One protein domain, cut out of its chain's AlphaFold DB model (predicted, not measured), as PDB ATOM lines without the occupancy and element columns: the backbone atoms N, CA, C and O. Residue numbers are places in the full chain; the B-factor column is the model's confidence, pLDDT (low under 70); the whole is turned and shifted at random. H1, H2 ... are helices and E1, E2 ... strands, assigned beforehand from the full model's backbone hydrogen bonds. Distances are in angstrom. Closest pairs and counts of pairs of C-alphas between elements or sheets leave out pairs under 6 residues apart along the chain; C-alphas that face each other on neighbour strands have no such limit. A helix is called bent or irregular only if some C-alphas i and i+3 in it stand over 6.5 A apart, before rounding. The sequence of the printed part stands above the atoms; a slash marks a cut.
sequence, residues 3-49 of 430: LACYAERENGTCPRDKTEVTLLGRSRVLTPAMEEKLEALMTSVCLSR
ATOM      1  N   LEU A   3      47.593  31.728 -32.531       72.38
ATOM      2  CA  LEU A   3      48.408  31.943 -33.723       72.38
ATOM      3  C   LEU A   3      49.870  32.015 -33.284       72.38
ATOM      4  O   LEU A   3      50.196  32.798 -32.394       72.38
ATOM      5  N   ALA A   4      50.738  31.214 -33.889       77.38
ATOM      6  CA  ALA A   4      52.175  31.271 -33.665       77.38
ATOM      7  C   ALA A   4      52.898  31.500 -34.995       77.38
ATOM      8  O   ALA A   4      52.643  30.804 -35.976       77.38
ATOM      9  N   CYS A   5      53.814  32.469 -35.017       79.69
ATOM     10  CA  CYS A   5      54.761  32.652 -36.109       79.69
ATOM     11  C   CYS A   5      56.149  32.219 -35.645       79.69
ATOM     12  O   CYS A   5      56.671  32.753 -34.668       79.69
ATOM     13  N   TYR A   6      56.756  31.263 -36.342       79.00
ATOM     14  CA  TYR A   6      58.074  30.741 -35.969       79.00
ATOM     15  C   TYR A   6      59.239  31.436 -36.676       79.00
ATOM     16  O   TYR A   6      60.393  31.159 -36.353       79.00
ATOM     17  N   ALA A   7      58.957  32.302 -37.649       81.19
ATOM     18  CA  ALA A   7      59.967  33.075 -38.360       81.19
ATOM     19  C   ALA A   7      59.336  34.326 -38.983       81.19
ATOM     20  O   ALA A   7      58.902  34.295 -40.130       81.19
ATOM     21  N   GLU A   8      59.258  35.414 -38.224       85.75
ATOM     22  CA  GLU A   8      58.759  36.698 -38.723       85.75
ATOM     23  C   GLU A   8      59.760  37.309 -39.719       85.75
ATOM     24  O   GLU A   8      60.971  37.290 -39.497       85.75
ATOM     25  N   ARG A   9      59.268  37.807 -40.857       80.81
ATOM     26  CA  ARG A   9      60.071  38.552 -41.836       80.81
ATOM     27  C   ARG A   9      60.281  39.987 -41.349       80.81
ATOM     28  O   ARG A   9      59.473  40.510 -40.595       80.81
ATOM     29  N   GLU A  10      61.299  40.666 -41.873       86.25
ATOM     30  CA  GLU A  10      61.603  42.069 -41.528       86.25
ATOM     31  C   GLU A  10      60.441  43.045 -41.781       86.25
ATOM     32  O   GLU A  10      60.356  44.090 -41.146       86.25
ATOM     33  N   ASN A  11      59.512  42.699 -42.676       84.00
ATOM     34  CA  ASN A  11      58.304  43.480 -42.946       84.00
ATOM     35  C   ASN A  11      57.124  43.153 -42.001       84.00
ATOM     36  O   ASN A  11      55.992  43.519 -42.309       84.00
ATOM     37  N   GLY A  12      57.361  42.413 -40.914       80.38
ATOM     38  CA  GLY A  12      56.345  42.008 -39.937       80.38
ATOM     39  C   GLY A  12      55.394  40.902 -40.409       80.38
ATOM     40  O   GLY A  12      54.370  40.648 -39.780       80.38
ATOM     41  N   THR A  13      55.678  40.245 -41.543       81.38
ATOM     42  CA  THR A  13      54.826  39.161 -42.069       81.38
ATOM     43  C   THR A  13      55.372  37.781 -41.715       81.38
ATOM     44  O   THR A  13      56.583  37.567 -41.694       81.38
ATOM     45  N   CYS A  14      54.487  36.806 -41.490       81.00
ATOM     46  CA  CYS A  14      54.891  35.419 -41.277       81.00
ATOM     47  C   CYS A  14      54.814  34.606 -42.585       81.00
ATOM     48  O   CYS A  14      53.773  34.623 -43.249       81.00
ATOM     49  N   PRO A  15      55.865  33.867 -42.984       82.19
ATOM     50  CA  PRO A  15      55.788  32.900 -44.072       82.19
ATOM     51  C   PRO A  15      54.716  31.835 -43.794       82.19
ATOM     52  O   PRO A  15      54.588  31.349 -42.667       82.19
ATOM     53  N   ARG A  16      53.976  31.424 -44.833       72.94
ATOM     54  CA  ARG A  16      52.901  30.419 -44.713       72.94
ATOM     55  C   ARG A  16      53.387  29.091 -44.129       72.94
ATOM     56  O   ARG A  16      52.719  28.526 -43.277       72.94
ATOM     57  N   ASP A  17      54.576  28.627 -44.508       75.75
ATOM     58  CA  ASP A  17      55.187  27.387 -44.002       75.75
ATOM     59  C   ASP A  17      55.750  27.504 -42.570       75.75
ATOM     60  O   ASP A  17      56.267  26.528 -42.018       75.75
ATOM     61  N   LYS A  18      55.676  28.699 -41.970       79.88
ATOM     62  CA  LYS A  18      56.152  29.030 -40.617       79.88
ATOM     63  C   LYS A  18      55.051  29.582 -39.713       79.88
ATOM     64  O   LYS A  18      55.351  30.013 -38.599       79.88
ATOM     65  N   THR A  19      53.806  29.558 -40.183       76.62
ATOM     66  CA  THR A  19      52.626  29.970 -39.424       76.62
ATOM     67  C   THR A  19      51.916  28.726 -38.903       76.62
ATOM     68  O   THR A  19      51.566  27.843 -39.680       76.62
ATOM     69  N   GLU A  20      51.687  28.650 -37.595       75.19
ATOM     70  CA  GLU A  20      50.857  27.613 -36.979       75.19
ATOM     71  C   GLU A  20      49.606  28.239 -36.373       75.19
ATOM     72  O   GLU A  20      49.666  29.232 -35.644       75.19
ATOM     73  N   VAL A  21      48.458  27.628 -36.668       68.69
ATOM     74  CA  VAL A  21      47.169  28.023 -36.108       68.69
ATOM     75  C   VAL A  21      46.592  26.853 -35.341       68.69
ATOM     76  O   VAL A  21      46.236  25.826 -35.915       68.69
ATOM     77  N   THR A  22      46.469  27.018 -34.029       69.19
ATOM     78  CA  THR A  22      45.864  26.018 -33.155       69.19
ATOM     79  C   THR A  22      44.459  26.458 -32.760       69.19
ATOM     80  O   THR A  22      44.241  27.521 -32.163       69.19
ATOM     81  N   LEU A  23      43.476  25.611 -33.045       63.12
ATOM     82  CA  LEU A  23      42.093  25.807 -32.628       63.12
ATOM     83  C   LEU A  23      41.795  24.907 -31.439       63.12
ATOM     84  O   LEU A  23      41.837  23.688 -31.536       63.12
ATOM     85  N   LEU A  24      41.489  25.529 -30.305       60.00
ATOM     86  CA  LEU A  24      41.114  24.830 -29.085       60.00
ATOM     87  C   LEU A  24      39.605  24.980 -28.902       60.00
ATOM     88  O   LEU A  24      39.112  26.088 -28.687       60.00
ATOM     89  N   GLY A  25      38.880  23.871 -29.020       63.41
ATOM     90  CA  GLY A  25      37.433  23.806 -28.840       63.41
ATOM     91  C   GLY A  25      37.058  22.799 -27.756       63.41
ATOM     92  O   GLY A  25      37.722  21.783 -27.584       63.41
ATOM     93  N   ARG A  26      35.971  23.070 -27.020       51.66
ATOM     94  CA  ARG A  26      35.375  22.094 -26.084       51.66
ATOM     95  C   ARG A  26      34.463  21.081 -26.789       51.66
ATOM     96  O   ARG A  26      34.164  20.037 -26.221       51.66
ATOM     97  N   SER A  27      34.020  21.396 -28.007       61.44
ATOM     98  CA  SER A  27      33.202  20.528 -28.860       61.44
ATOM     99  C   SER A  27      34.058  19.919 -29.965       61.44
ATOM    100  O   SER A  27      34.872  20.614 -30.568       61.44
ATOM    101  N   ARG A  28      33.836  18.629 -30.252       55.94
ATOM    102  CA  ARG A  28      34.473  17.906 -31.371       55.94
ATOM    103  C   ARG A  28      33.817  18.191 -32.723       55.94
ATOM    104  O   ARG A  28      34.376  17.835 -33.753       55.94
ATOM    105  N   VAL A  29      32.625  18.781 -32.711       70.25
ATOM    106  CA  VAL A  29      31.872  19.139 -33.912       70.25
ATOM    107  C   VAL A  29      31.886  20.653 -34.019       70.25
ATOM    108  O   VAL A  29      31.400  21.343 -33.116       70.25
ATOM    109  N   LEU A  30      32.465  21.157 -35.107       72.44
ATOM    110  CA  LEU A  30      32.268  22.541 -35.504       72.44
ATOM    111  C   LEU A  30      30.835  22.649 -36.021       72.44
ATOM    112  O   LEU A  30      30.433  21.944 -36.941       72.44
ATOM    113  N   THR A  31      30.032  23.480 -35.366       82.81
ATOM    114  CA  THR A  31      28.726  23.840 -35.924       82.81
ATOM    115  C   THR A  31      28.946  24.699 -37.173       82.81
ATOM    116  O   THR A  31      29.962  25.392 -37.231       82.81
ATOM    117  N   PRO A  32      28.011  24.740 -38.135       85.62
ATOM    118  CA  PRO A  32      28.147  25.597 -39.317       85.62
ATOM    119  C   PRO A  32      28.476  27.061 -38.971       85.62
ATOM    120  O   PRO A  32      29.353  27.661 -39.577       85.62
ATOM    121  N   ALA A  33      27.882  27.599 -37.899       82.69
ATOM    122  CA  ALA A  33      28.174  28.948 -37.404       82.69
ATOM    123  C   ALA A  33      29.601  29.110 -36.833       82.69
ATOM    124  O   ALA A  33      30.163  30.205 -36.834       82.69
ATOM    125  N   MET A  34      30.193  28.038 -36.294       79.31
ATOM    126  CA  MET A  34      31.595  28.027 -35.866       79.31
ATOM    127  C   MET A  34      32.543  27.886 -37.055       79.31
ATOM    128  O   MET A  34      33.603  28.502 -37.023       79.31
ATOM    129  N   GLU A  35      32.174  27.105 -38.074       81.62
ATOM    130  CA  GLU A  35      32.938  27.001 -39.324       81.62
ATOM    131  C   GLU A  35      32.990  28.352 -40.042       81.62
ATOM    132  O   GLU A  35      34.072  28.805 -40.392       81.62
ATOM    133  N   GLU A  36      31.861  29.052 -40.147       84.31
ATOM    134  CA  GLU A  36      31.785  30.383 -40.761       84.31
ATOM    135  C   GLU A  36      32.650  31.413 -40.014       84.31
ATOM    136  O   GLU A  36      33.455  32.130 -40.610       84.31
ATOM    137  N   LYS A  37      32.564  31.446 -38.674       82.00
ATOM    138  CA  LYS A  37      33.429  32.309 -37.847       82.00
ATOM    139  C   LYS A  37      34.904  31.951 -37.979       82.00
ATOM    140  O   LYS A  37      35.758  32.834 -37.898       82.00
ATOM    141  N   LEU A  38      35.205  30.666 -38.129       80.06
ATOM    142  CA  LEU A  38      36.565  30.195 -38.304       80.06
ATOM    143  C   LEU A  38      37.126  30.624 -39.660       80.06
ATOM    144  O   LEU A  38      38.229  31.159 -39.702       80.06
ATOM    145  N   GLU A  39      36.366  30.453 -40.739       82.56
ATOM    146  CA  GLU A  39      36.756  30.914 -42.074       82.56
ATOM    147  C   GLU A  39      36.974  32.434 -42.097       82.56
ATOM    148  O   GLU A  39      37.995  32.899 -42.612       82.56
ATOM    149  N   ALA A  40      36.097  33.214 -41.454       82.31
ATOM    150  CA  ALA A  40      36.271  34.662 -41.319       82.31
ATOM    151  C   ALA A  40      37.567  35.031 -40.565       82.31
ATOM    152  O   ALA A  40      38.320  35.906 -40.998       82.31
ATOM    153  N   LEU A  41      37.869  34.332 -39.464       79.19
ATOM    154  CA  LEU A  41      39.102  34.537 -38.697       79.19
ATOM    155  C   LEU A  41      40.351  34.142 -39.489       79.19
ATOM    156  O   LEU A  41      41.349  34.856 -39.447       79.19
ATOM    157  N   MET A  42      40.312  33.039 -40.230       78.94
ATOM    158  CA  MET A  42      41.436  32.595 -41.055       78.94
ATOM    159  C   MET A  42      41.720  33.546 -42.213       78.94
ATOM    160  O   MET A  42      42.877  33.881 -42.470       78.94
ATOM    161  N   THR A  43      40.660  34.044 -42.850       81.88
ATOM    162  CA  THR A  43      40.762  35.047 -43.912       81.88
ATOM    163  C   THR A  43      41.443  36.311 -43.389       81.88
ATOM    164  O   THR A  43      42.304  36.871 -44.065       81.88
ATOM    165  N   SER A  44      41.144  36.707 -42.144       78.25
ATOM    166  CA  SER A  44      41.773  37.868 -41.495       78.25
ATOM    167  C   SER A  44      43.286  37.719 -41.263       78.25
ATOM    168  O   SER A  44      43.973  38.722 -41.097       78.25
ATOM    169  N   VAL A  45      43.816  36.490 -41.303       74.38
ATOM    170  CA  VAL A  45      45.251  36.177 -41.170       74.38
ATOM    171  C   VAL A  45      45.841  35.553 -42.443       74.38
ATOM    172  O   VAL A  45      46.879  34.896 -42.394       74.38
ATOM    173  N   CYS A  46      45.198  35.773 -43.596       79.94
ATOM    174  CA  CYS A  46      45.660  35.341 -44.923       79.94
ATOM    175  C   CYS A  46      45.823  33.816 -45.098       79.94
ATOM    176  O   CYS A  46      46.626  33.367 -45.929       79.94
ATOM    177  N   LEU A  47      45.051  33.031 -44.343       81.00
ATOM    178  CA  LEU A  47      44.983  31.575 -44.444       81.00
ATOM    179  C   LEU A  47      43.654  31.144 -45.065       81.00
ATOM    180  O   LEU A  47      42.612  31.750 -44.824       81.00
ATOM    181  N   SER A  48      43.695  30.072 -45.848       82.38
ATOM    182  CA  SER A  48      42.527  29.452 -46.469       82.38
ATOM    183  C   SER A  48      42.207  28.108 -45.818       82.38
ATOM    184  O   SER A  48      43.043  27.508 -45.142       82.38
ATOM    185  N   ARG A  49      40.989  27.601 -46.030       74.06
ATOM    186  CA  ARG A  49      40.556  26.288 -45.523       74.06
ATOM    187  C   ARG A  49      41.482  25.143 -45.954       74.06
ATOM    188  O   ARG A  49      41.627  24.174 -45.220       74.06
TER     189      ARG A  49
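AT A GLANCE: This is residues 3 to 49 of the 430 residues of an uncharacterized protein of Pomacea canaliculata (UniProt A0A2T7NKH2). This is a long, loose hook: a small two-strand hairpin of E1 and E2 with a large loop at one end, then an extended arm that leads away from it, turns, and folds back as the single helix H1. Residues 24 to 29 stick out, and the loop of residues 6 to 18 makes the opposite end of the length. The printed part has 47 residues with two named strands and one named helix, in the order E1, E2, H1; the sheet has the order E1 - E2 and is antiparallel. The class is mixed, helices and strands, with under half of the residues, 20 of 47, in named elements. The whole is loose, with a radius of gyration of the C-alphas of 12.6 A, and its C-alphas span 38 by 18 by 13 A, a rod in outline.

IN THESE COORDINATES: The printed part begins with strand E1, residues 3 to 5, whose first C-alpha, that of Leu 3, is at (48.408, 31.943, -33.723); it measures 6.8 A from first to last C-alpha. Residues 6 to 18 follow with no named element, and their C-alphas lie 11 to 21 A from the mean of all C-alphas; within this stretch the C-alpha of Glu 10 is at (61.603, 42.069, -41.528). Strand E2, residues 19 to 22, is the longest strand by residues, with four, and measures 10.0 A from first to last C-alpha. Residues 23 to 31 lead on to helix H1, residues 32 to 44, which measures 18.5 A from first to last C-alpha. H1 begins with C-alpha 32 at (28.147, 25.597, -39.317) and ends with C-alpha 44 at (41.773, 37.868, -41.495). The x coordinate falls from the first C-alpha of E2 to its last and rises from the first C-alpha of H1 to its last. After H1, residues 45 to 49 complete the printed part.

HOW THE PARTS SIT: E1 and E2 form a hairpin of antiparallel neighbour strands, with an angle of 156 degrees between their N-to-C directions. The C-alphas of Leu 3 and Val 21 face each other at 4.8 A, those of Ala 4 and Glu 20 at 5.1 A, and those of Cys 5 and Thr 19 at 4.8 A. Across the pair, N of Ala 4 and O of Glu 20 are within hydrogen-bond range at 2.9 A, and so are N of Glu 20 and O of Ala 4, also at 2.9 A. E1 and H1 are apart, with no C-alpha of the one within 8 A of the other. H1 is not bent, and every O i to N i+4 pair inside it is within hydrogen-bond range.

THE WHOLE: The two C-alphas farthest apart are those of Glu 10 and Val 29, at 38.3 A. The first and last printed C-alphas, those of Leu 3 and Arg 49, are 15.3 A apart. The printed part has no cut and runs from residue 3 to residue 49 of a full chain of 430 residues. The link from E1 to E2, with 13 residues, is long; the link from E2 to H1, with 9 residues, is short but not tight. Residues 24 to 29 of this second link stand free, with no C-alpha eight or more residues apart along the chain within 10 A. The mean pLDDT of the printed part is 76.6, that of E1 is 76, that of E2 is 72 and that of H1 is 81. The model's confidence is low, under 70, at residues 21 to 28, of which 21 and 22 belong to E2.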